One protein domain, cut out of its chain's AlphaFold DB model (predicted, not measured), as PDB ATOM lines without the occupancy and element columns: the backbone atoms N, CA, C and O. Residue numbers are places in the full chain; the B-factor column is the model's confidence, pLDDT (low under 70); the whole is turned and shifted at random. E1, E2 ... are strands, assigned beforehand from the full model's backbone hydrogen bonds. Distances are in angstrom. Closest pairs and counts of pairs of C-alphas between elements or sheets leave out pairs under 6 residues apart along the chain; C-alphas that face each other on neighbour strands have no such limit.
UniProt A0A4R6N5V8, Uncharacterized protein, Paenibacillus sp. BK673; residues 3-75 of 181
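What this domain is: This is residues 3 to 75 of the 181 residues of an uncharacterized protein of Paenibacillus sp. BK673 (UniProt A0A4R6N5V8). What is the main picture? A long hairpin of two strands, E2 and E3, makes the long axis, and a shorter, loosely placed pair of strands, E1 and E4, lies alongside it. Between E2 and E3, residues 21 to 50 make a long loop with no named element, which folds back along E2 and then runs out again to E3. What else describes the whole? The printed part has 73 residues with no named helix and four named strands, E1 to E4 in order along the chain, as two antiparallel sheets of two strands, E1 - E4 and E2 - E3; the class is all strand, although just 31 residues are in named elements. It is loose, with a radius of gyration of the C-alphas of 14.5 A, and elongated, spanning 45 by 23 by 17 A.

Where its parts are: Where does the first strand lie? E1 is residues 3 to 6, from C-alpha 3 at (-27.079, -24.173, 22.506). Which strands are longest? E2, residues 11 to 20, measures 30.5 A from first to last C-alpha, and E3, residues 51 to 60, measures 30.3 A. C-alpha 11 is at (-16.409, -21.930, 9.146). Where does the last strand end? E4, residues 68 to 74, measures 16.7 A and ends with C-alpha 74 at (-31.681, -22.310, 26.509).

How they stand to each other: How do E2 and E3 pair? They are a hairpin, antiparallel at 164 degrees between their directions; C-alphas 11 and 60 face each other at 4.4 A. N 14 and O 57 are within hydrogen-bond range at 2.9 A, as are N 57 and O 14 at 2.8 A. Does the long stretch pair with a strand? Residues 30 to 31 pair antiparallel with residues 16 to 17 of E2. How do E1 and E4 pair? They are antiparallel at 171 degrees, with N 6 and O 68 within hydrogen-bond range at 2.9 A and N 68 and O 6 at 3.0 A. How do the two sheets stand to each other? The closest C-alphas of E1 and E2 are those of Gln 5 and Ile 13, 7.7 A apart. E4 and E2 are near each other, and so are E4 and E3, each with 5 pairs of C-alphas within 10 A. E1 and E3 are apart.

The domain as a whole: How large is it? The two C-alphas farthest apart are those of Asp 44 and Ala 64, at 45.6 A. Which links are long? The link from E2 to E3 is long, with 30 residues; E1 to E2 is tight and E3 to E4 is short. Is there a cut or low confidence? The printed part has no cut, its mean pLDDT is 92.1, and no printed residue is under 70.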
ATOM      1  N   TRP A   3     -26.630 -24.042  23.890       95.19
ATOM      2  CA  TRP A   3     -27.079 -24.173  22.506       95.19
ATOM      3  C   TRP A   3     -26.358 -25.318  21.802       95.19
ATOM      4  O   TRP A   3     -25.351 -25.841  22.275       95.19
ATOM      5  N   THR A   4     -26.865 -25.711  20.636       95.25
ATOM      6  CA  THR A   4     -26.241 -26.739  19.798       95.25
ATOM      7  C   THR A   4     -25.881 -26.151  18.443       95.25
ATOM      8  O   THR A   4     -26.691 -25.481  17.800       95.25
ATOM      9  N   GLN A   5     -24.648 -26.403  18.016       94.06
ATOM     10  CA  GLN A   5     -24.091 -25.881  16.775       94.06
ATOM     11  C   GLN A   5     -23.167 -26.907  16.121       94.06
ATOM     12  O   GLN A   5     -22.581 -27.745  16.805       94.06
ATOM     13  N   PHE A   6     -22.989 -26.791  14.810       93.69
ATOM     14  CA  PHE A   6     -21.992 -27.532  14.047       93.69
ATOM     15  C   PHE A   6     -21.233 -26.562  13.144       93.69
ATOM     16  O   PHE A   6     -21.824 -25.909  12.283       93.69
ATOM     17  N   SER A   7     -19.922 -26.471  13.365       92.88
ATOM     18  CA  SER A   7     -19.013 -25.591  12.632       92.88
ATOM     19  C   SER A   7     -17.964 -26.457  11.926       92.88
ATOM     20  O   SER A   7     -16.985 -26.843  12.566       92.88
ATOM     21  N   PRO A   8     -18.178 -26.834  10.651       92.50
ATOM     22  CA  PRO A   8     -17.163 -27.525   9.862       92.50
ATOM     23  C   PRO A   8     -15.883 -26.688   9.706       92.50
ATOM     24  O   PRO A   8     -15.901 -25.465   9.873       92.50
ATOM     25  N   GLU A   9     -14.771 -27.344   9.364       91.75
ATOM     26  CA  GLU A   9     -13.487 -26.678   9.110       91.75
ATOM     27  C   GLU A   9     -13.641 -25.567   8.055       91.75
ATOM     28  O   GLU A   9     -14.334 -25.738   7.054       91.75
ATOM     29  N   GLY A  10     -13.038 -24.402   8.306       89.56
ATOM     30  CA  GLY A  10     -13.186 -23.219   7.445       89.56
ATOM     31  C   GLY A  10     -14.438 -22.367   7.708       89.56
ATOM     32  O   GLY A  10     -14.604 -21.329   7.070       89.56
ATOM     33  N   SER A  11     -15.284 -22.747   8.672       93.62
ATOM     34  CA  SER A  11     -16.409 -21.930   9.146       93.62
ATOM     35  C   SER A  11     -16.308 -21.610  10.638       93.62
ATOM     36  O   SER A  11     -15.632 -22.310  11.396       93.62
ATOM     37  N   SER A  12     -16.993 -20.551  11.069       93.50
ATOM     38  CA  SER A  12     -17.127 -20.183  12.477       93.50
ATOM     39  C   SER A  12     -18.560 -19.784  12.818       93.50
ATOM     40  O   SER A  12     -19.302 -19.228  12.002       93.50
ATOM     41  N   ILE A  13     -18.953 -20.061  14.062       94.75
ATOM     42  CA  ILE A  13     -20.212 -19.606  14.647       94.75
ATOM     43  C   ILE A  13     -19.881 -18.868  15.939       94.75
ATOM     44  O   ILE A  13     -19.258 -19.426  16.841       94.75
ATOM     45  N   THR A  14     -20.304 -17.609  16.028       95.31
ATOM     46  CA  THR A  14     -20.133 -16.774  17.222       95.31
ATOM     47  C   THR A  14     -21.493 -16.349  17.751       95.31
ATOM     48  O   THR A  14     -22.283 -15.737  17.030       95.31
ATOM     49  N   VAL A  15     -21.757 -16.630  19.025       96.00
ATOM     50  CA  VAL A  15     -22.944 -16.135  19.727       96.00
ATOM     51  C   VAL A  15     -22.548 -14.910  20.535       96.00
ATOM     52  O   VAL A  15     -21.559 -14.930  21.267       96.00
ATOM     53  N   GLN A  16     -23.314 -13.835  20.393       96.44
ATOM     54  CA  GLN A  16     -23.117 -12.615  21.165       96.44
ATOM     55  C   GLN A  16     -24.391 -12.217  21.891       96.44
ATOM     56  O   GLN A  16     -25.500 -12.408  21.390       96.44
ATOM     57  N   CYS A  17     -24.208 -11.630  23.064       95.19
ATOM     58  CA  CYS A  17     -25.254 -11.195  23.967       95.19
ATOM     59  C   CYS A  17     -24.987  -9.758  24.403       95.19
ATOM     60  O   CYS A  17     -23.846  -9.302  24.485       95.19
ATOM     61  N   ARG A  18     -26.071  -9.045  24.685       95.25
ATOM     62  CA  ARG A  18     -26.037  -7.740  25.338       95.25
ATOM     63  C   ARG A  18     -27.247  -7.575  26.242       95.25
ATOM     64  O   ARG A  18     -28.272  -8.241  26.055       95.25
ATOM     65  N   ARG A  19     -27.118  -6.661  27.194       94.06
ATOM     66  CA  ARG A  19     -28.086  -6.423  28.261       94.06
ATOM     67  C   ARG A  19     -28.564  -4.978  28.235       94.06
ATOM     68  O   ARG A  19     -27.824  -4.091  27.820       94.06
ATOM     69  N   SER A  20     -29.788  -4.749  28.687       93.94
ATOM     70  CA  SER A  20     -30.319  -3.416  28.967       93.94
ATOM     71  C   SER A  20     -31.164  -3.463  30.234       93.94
ATOM     72  O   SER A  20     -31.964  -4.381  30.391       93.94
ATOM     73  N   ASP A  21     -30.986  -2.489  31.121       91.94
ATOM     74  CA  ASP A  21     -31.722  -2.408  32.392       91.94
ATOM     75  C   ASP A  21     -32.971  -1.516  32.306       91.94
ATOM     76  O   ASP A  21     -33.838  -1.572  33.177       91.94
ATOM     77  N   ASP A  22     -33.087  -0.725  31.239       90.25
ATOM     78  CA  ASP A  22     -34.206   0.185  30.965       90.25
ATOM     79  C   ASP A  22     -34.918  -0.111  29.628       90.25
ATOM     80  O   ASP A  22     -35.980   0.439  29.344       90.25
ATOM     81  N   GLY A  23     -34.358  -1.001  28.806       90.25
ATOM     82  CA  GLY A  23     -34.819  -1.332  27.459       90.25
ATOM     83  C   GLY A  23     -34.387  -0.356  26.360       90.25
ATOM     84  O   GLY A  23     -34.666  -0.624  25.189       90.25
ATOM     85  N   PHE A  24     -33.688   0.727  26.704       91.31
ATOM     86  CA  PHE A  24     -33.256   1.778  25.778       91.31
ATOM     87  C   PHE A  24     -31.735   1.833  25.649       91.31
ATOM     88  O   PHE A  24     -31.211   1.844  24.535       91.31
ATOM     89  N   ASN A  25     -31.028   1.827  26.777       93.69
ATOM     90  CA  ASN A  25     -29.579   1.840  26.847       93.69
ATOM     91  C   ASN A  25     -29.070   0.401  26.914       93.69
ATOM     92  O   ASN A  25     -29.360  -0.341  27.855       93.69
ATOM     93  N   TRP A  26     -28.328   0.000  25.887       95.06
ATOM     94  CA  TRP A  26     -27.789  -1.348  25.753       95.06
ATOM     95  C   TRP A  26     -26.286  -1.345  26.002       95.06
ATOM     96  O   TRP A  26     -25.588  -0.436  25.561       95.06
ATOM     97  N   THR A  27     -25.785  -2.390  26.657       94.75
ATOM     98  CA  THR A  27     -24.343  -2.645  26.719       94.75
ATOM     99  C   THR A  27     -23.781  -2.931  25.328       94.75
ATOM    100  O   THR A  27     -24.509  -3.311  24.400       94.75
ATOM    101  N   GLU A  28     -22.457  -2.849  25.216       95.88
ATOM    102  CA  GLU A  28     -21.746  -3.418  24.077       95.88
ATOM    103  C   GLU A  28     -22.040  -4.918  23.935       95.88
ATOM    104  O   GLU A  28     -22.383  -5.617  24.898       95.88
ATOM    105  N   TRP A  29     -21.923  -5.408  22.702       96.94
ATOM    106  CA  TRP A  29     -22.043  -6.831  22.410       96.94
ATOM    107  C   TRP A  29     -20.837  -7.583  22.972       96.94
ATOM    108  O   TRP A  29     -19.704  -7.317  22.576       96.94
ATOM    109  N   ALA A  30     -21.088  -8.570  23.829       96.56
ATOM    110  CA  ALA A  30     -20.071  -9.499  24.308       96.56
ATOM    111  C   ALA A  30     -20.284 -10.896  23.729       96.56
ATOM    112  O   ALA A  30     -21.413 -11.327  23.499       96.56
ATOM    113  N   THR A  31     -19.186 -11.614  23.504       96.06
ATOM    114  CA  THR A  31     -19.223 -13.018  23.085       96.06
ATOM    115  C   THR A  31     -19.663 -13.895  24.249       96.06
ATOM    116  O   THR A  31     -19.092 -13.819  25.335       96.06
ATOM    117  N   CYS A  32     -20.670 -14.734  24.017       94.69
ATOM    118  CA  CYS A  32     -21.126 -15.725  24.986       94.69
ATOM    119  C   CYS A  32     -20.419 -17.065  24.715       94.69
ATOM    120  O   CYS A  32     -20.144 -17.412  23.565       94.69
ATOM    121  N   THR A  33     -20.187 -17.847  25.769       94.69
ATOM    122  CA  THR A  33     -19.590 -19.190  25.684       94.69
ATOM    123  C   THR A  33     -20.644 -20.252  25.996       94.69
ATOM    124  O   THR A  33     -21.451 -20.069  26.908       94.69
ATOM    125  N   ASN A  34     -20.659 -21.348  25.232       93.69
ATOM    126  CA  ASN A  34     -21.652 -22.414  25.397       93.69
ATOM    127  C   ASN A  34     -21.469 -23.115  26.748       93.69
ATOM    128  O   ASN A  34     -20.344 -23.449  27.114       93.69
ATOM    129  N   GLY A  35     -22.556 -23.294  27.494       91.75
ATOM    130  CA  GLY A  35     -22.561 -23.804  28.865       91.75
ATOM    131  C   GLY A  35     -22.107 -22.800  29.930       91.75
ATOM    132  O   GLY A  35     -22.153 -23.113  31.116       91.75
ATOM    133  N   ALA A  36     -21.691 -21.588  29.553       90.88
ATOM    134  CA  ALA A  36     -21.159 -20.609  30.498       90.88
ATOM    135  C   ALA A  36     -22.217 -19.610  31.002       90.88
ATOM    136  O   ALA A  36     -23.365 -19.559  30.534       90.88
ATOM    137  N   GLN A  37     -21.790 -18.803  31.977       90.12
ATOM    138  CA  GLN A  37     -22.510 -17.636  32.476       90.12
ATOM    139  C   GLN A  37     -22.631 -16.563  31.388       90.12
ATOM    140  O   GLN A  37     -21.739 -16.399  30.551       90.12
ATOM    141  N   ILE A  38     -23.739 -15.818  31.404       91.38
ATOM    142  CA  ILE A  38     -23.922 -14.686  30.495       91.38
ATOM    143  C   ILE A  38     -22.945 -13.563  30.897       91.38
ATOM    144  O   ILE A  38     -22.939 -13.158  32.060       91.38
ATOM    145  N   PRO A  39     -22.153 -13.021  29.954       91.69
ATOM    146  CA  PRO A  39     -21.330 -11.839  30.175       91.69
ATOM    147  C   PRO A  39     -22.090 -10.683  30.843       91.69
ATOM    148  O   PRO A  39     -23.238 -10.401  30.501       91.69
ATOM    149  N   TYR A  40     -21.418  -9.984  31.760       87.94
ATOM    150  CA  TYR A  40     -21.949  -8.825  32.497       87.94
ATOM    151  C   TYR A  40     -23.168  -9.101  33.390       87.94
ATOM    152  O   TYR A  40     -23.828  -8.159  33.829       87.94
ATOM    153  N   ILE A  41     -23.479 -10.370  33.658       89.81
ATOM    154  CA  ILE A  41     -24.487 -10.769  34.637       89.81
ATOM    155  C   ILE A  41     -23.795 -11.626  35.677       89.81
ATOM    156  O   ILE A  41     -23.443 -12.765  35.394       89.81
ATOM    157  N   HIS A  42     -23.617 -11.068  36.866       88.62
ATOM    158  CA  HIS A  42     -23.044 -11.722  38.038       88.62
ATOM    159  C   HIS A  42     -24.135 -12.053  39.063       88.62
ATOM    160  O   HIS A  42     -25.271 -11.600  38.949       88.62
ATOM    161  N   GLU A  43     -23.787 -12.832  40.080       87.69
ATOM    162  CA  GLU A  43     -24.678 -13.260  41.166       87.69
ATOM    163  C   GLU A  43     -25.318 -12.102  41.954       87.69
ATOM    164  O   GLU A  43     -26.372 -12.271  42.554       87.69
ATOM    165  N   ASP A  44     -24.695 -10.923  41.952       86.44
ATOM    166  CA  ASP A  44     -25.168  -9.695  42.600       86.44
ATOM    167  C   ASP A  44     -25.770  -8.686  41.610       86.44
ATOM    168  O   ASP A  44     -26.141  -7.575  41.993       86.44
ATOM    169  N   THR A  45     -25.879  -9.057  40.332       87.88
ATOM    170  CA  THR A  45     -26.443  -8.188  39.303       87.88
ATOM    171  C   THR A  45     -27.972  -8.202  39.395       87.88
ATOM    172  O   THR A  45     -28.584  -9.245  39.160       87.88
ATOM    173  N   PRO A  46     -28.628  -7.067  39.700       84.44
ATOM    174  CA  PRO A  46     -30.083  -7.011  39.760       84.44
ATOM    175  C   PRO A  46     -30.698  -7.201  38.366       84.44
ATOM    176  O   PRO A  46     -30.251  -6.580  37.400       84.44
ATOM    177  N   LEU A  47     -31.750  -8.029  38.276       87.88
ATOM    178  CA  LEU A  47     -32.415  -8.392  37.014       87.88
ATOM    179  C   LEU A  47     -33.880  -7.921  36.896       87.88
ATOM    180  O   LEU A  47     -34.610  -8.404  36.034       87.88
ATOM    181  N   TYR A  48     -34.325  -6.972  37.728       84.19
ATOM    182  CA  TYR A  48     -35.745  -6.600  37.876       84.19
ATOM    183  C   TYR A  48     -36.466  -6.236  36.566       84.19
ATOM    184  O   TYR A  48     -37.593  -6.668  36.353       84.19
ATOM    185  N   ASN A  49     -35.823  -5.456  35.691       87.44
ATOM    186  CA  ASN A  49     -36.364  -5.028  34.392       87.44
ATOM    187  C   ASN A  49     -35.397  -5.336  33.241       87.44
ATOM    188  O   ASN A  49     -35.441  -4.712  32.179       87.44
ATOM    189  N   THR A  50     -34.492  -6.288  33.461       91.00
ATOM    190  CA  THR A  50     -33.421  -6.563  32.516       91.00
ATOM    191  C   THR A  50     -33.963  -7.208  31.241       91.00
ATOM    192  O   THR A  50     -34.664  -8.218  31.270       91.00
ATOM    193  N   ARG A  51     -33.577  -6.647  30.094       92.94
ATOM    194  CA  ARG A  51     -33.800  -7.215  28.764       92.94
ATOM    195  C   ARG A  51     -32.503  -7.787  28.219       92.94
ATOM    196  O   ARG A  51     -31.438  -7.182  28.347       92.94
ATOM    197  N   LEU A  52     -32.614  -8.935  27.560       93.12
ATOM    198  CA  LEU A  52     -31.502  -9.600  26.893       93.12
ATOM    199  C   LEU A  52     -31.744  -9.624  25.391       93.12
ATOM    200  O   LEU A  52     -32.861  -9.837  24.926       93.12
ATOM    201  N   SER A  53     -30.676  -9.406  24.636       93.44
ATOM    202  CA  SER A  53     -30.666  -9.548  23.188       93.44
ATOM    203  C   SER A  53     -29.511 -10.456  22.810       93.44
ATOM    204  O   SER A  53     -28.395 -10.277  23.296       93.44
ATOM    205  N   PHE A  54     -29.783 -11.389  21.904       93.00
ATOM    206  CA  PHE A  54     -28.797 -12.327  21.389       93.00
ATOM    207  C   PHE A  54     -28.711 -12.195  19.876       93.00
ATOM    208  O   PHE A  54     -29.701 -11.873  19.217       93.00
ATOM    209  N   ARG A  55     -27.529 -12.450  19.327       94.38
ATOM    210  CA  ARG A  55     -27.338 -12.632  17.890       94.38
ATOM    211  C   ARG A  55     -26.365 -13.769  17.644       94.38
ATOM    212  O   ARG A  55     -25.427 -13.967  18.414       94.38
ATOM    213  N   VAL A  56     -26.592 -14.481  16.551       95.00
ATOM    214  CA  VAL A  56     -25.724 -15.557  16.084       95.00
ATOM    215  C   VAL A  56     -25.112 -15.101  14.772       95.00
ATOM    216  O   VAL A  56     -25.825 -14.693  13.858       95.00
ATOM    217  N   ILE A  57     -23.788 -15.122  14.704       94.56
ATOM    218  CA  ILE A  57     -23.017 -14.725  13.533       94.56
ATOM    219  C   ILE A  57     -22.391 -15.993  12.972       94.56
ATOM    220  O   ILE A  57     -21.575 -16.625  13.642       94.56
ATOM    221  N   LEU A  58     -22.791 -16.362  11.759       93.50
ATOM    222  CA  LEU A  58     -22.229 -17.487  11.021       93.50
ATOM    223  C   LEU A  58     -21.293 -16.919   9.954       93.50
ATOM    224  O   LEU A  58     -21.681 -16.010   9.217       93.50
ATOM    225  N   GLN A  59     -20.067 -17.427   9.884       93.50
ATOM    226  CA  GLN A  59     -19.071 -16.995   8.907       93.50
ATOM    227  C   GLN A  59     -18.471 -18.209   8.206       93.50
ATOM    228  O   GLN A  59     -18.166 -19.221   8.832       93.50
ATOM    229  N   THR A  60     -18.291 -18.094   6.896       94.00
ATOM    230  CA  THR A  60     -17.574 -19.061   6.067       94.00
ATOM    231  C   THR A  60     -16.890 -18.306   4.935       94.00
ATOM    232  O   THR A  60     -17.423 -17.306   4.446       94.00
ATOM    233  N   SER A  61     -15.701 -18.749   4.536       88.62
ATOM    234  CA  SER A  61     -15.033 -18.275   3.319       88.62
ATOM    235  C   SER A  61     -15.398 -19.106   2.085       88.62
ATOM    236  O   SER A  61     -15.114 -18.679   0.967       88.62
ATOM    237  N   ASP A  62     -16.045 -20.259   2.280       91.25
ATOM    238  CA  ASP A  62     -16.450 -21.193   1.232       91.25
ATOM    239  C   ASP A  62     -17.969 -21.424   1.277       91.25
ATOM    240  O   ASP A  62     -18.526 -21.865   2.284       91.25
ATOM    241  N   TYR A  63     -18.649 -21.146   0.162       83.75
ATOM    242  CA  TYR A  63     -20.095 -21.329   0.012       83.75
ATOM    243  C   TYR A  63     -20.535 -22.800   0.063       83.75
ATOM    244  O   TYR A  63     -21.712 -23.075   0.306       83.75
ATOM    245  N   ALA A  64     -19.621 -23.748  -0.162       90.19
ATOM    246  CA  ALA A  64     -19.891 -25.173  -0.001       90.19
ATOM    247  C   ALA A  64     -19.895 -25.608   1.476       90.19
ATOM    248  O   ALA A  64     -20.477 -26.642   1.811       90.19
ATOM    249  N   VAL A  65     -19.289 -24.819   2.369       90.94
ATOM    250  CA  VAL A  65     -19.216 -25.105   3.804       90.94
ATOM    251  C   VAL A  65     -20.383 -24.427   4.517       90.94
ATOM    252  O   VAL A  65     -20.449 -23.204   4.623       90.94
ATOM    253  N   GLN A  66     -21.314 -25.236   5.025       89.44
ATOM    254  CA  GLN A  66     -22.530 -24.754   5.681       89.44
ATOM    255  C   GLN A  66     -22.462 -24.984   7.198       89.44
ATOM    256  O   GLN A  66     -22.710 -26.104   7.658       89.44
ATOM    257  N   PRO A  67     -22.141 -23.951   8.000       93.00
ATOM    258  CA  PRO A  67     -22.330 -24.020   9.444       93.00
ATOM    259  C   PRO A  67     -23.823 -24.133   9.774       93.00
ATOM    260  O   PRO A  67     -24.659 -23.484   9.142       93.00
ATOM    261  N   THR A  68     -24.171 -24.935  10.781       93.12
ATOM    262  CA  THR A  68     -25.563 -25.074  11.236       93.12
ATOM    263  C   THR A  68     -25.704 -24.708  12.707       93.12
ATOM    264  O   THR A  68     -24.853 -25.021  13.542       93.12
ATOM    265  N   PHE A  69     -26.798 -24.020  13.024       94.38
ATOM    266  CA  PHE A  69     -27.155 -23.608  14.376       94.38
ATOM    267  C   PHE A  69     -28.593 -24.038  14.644       94.38
ATOM    268  O   PHE A  69     -29.484 -23.752  13.841       94.38
ATOM    269  N   GLN A  70     -28.828 -24.750  15.746       93.44
ATOM    270  CA  GLN A  70     -30.193 -25.117  16.115       93.44
ATOM    271  C   GLN A  70     -30.978 -23.866  16.531       93.44
ATOM    272  O   GLN A  70     -30.421 -22.993  17.186       93.44
ATOM    273  N   PRO A  71     -32.279 -23.761  16.214       87.50
ATOM    274  CA  PRO A  71     -33.050 -22.530  16.423       87.50
ATOM    275  C   PRO A  71     -33.294 -22.174  17.901       87.50
ATOM    276  O   PRO A  71     -33.944 -21.169  18.184       87.50
ATOM    277  N   THR A  72     -32.794 -22.976  18.842       89.94
ATOM    278  CA  THR A  72     -33.062 -22.846  20.272       89.94
ATOM    279  C   THR A  72     -31.800 -22.464  21.032       89.94
ATOM    280  O   THR A  72     -30.754 -23.098  20.898       89.94
ATOM    281  N   ILE A  73     -31.942 -21.456  21.890       91.00
ATOM    282  CA  ILE A  73     -30.991 -21.118  22.946       91.00
ATOM    283  C   ILE A  73     -31.720 -21.300  24.272       91.00
ATOM    284  O   ILE A  73     -32.786 -20.715  24.476       91.00
ATOM    285  N   THR A  74     -31.136 -22.078  25.173       92.50
ATOM    286  CA  THR A  74     -31.681 -22.310  26.509       92.50
ATOM    287  C   THR A  74     -30.981 -21.406  27.517       92.50
ATOM    288  O   THR A  74     -29.750 -21.379  27.622       92.50
ATOM    289  N   LEU A  75     -31.783 -20.661  28.276       89.75
ATOM    290  CA  LEU A  75     -31.331 -19.863  29.405       89.75
ATOM    291  C   LEU A  75     -31.878 -20.461  30.699       89.75
ATOM    292  O   LEU A  75     -33.089 -20.558  30.873       89.75
TER     293      LEU A  75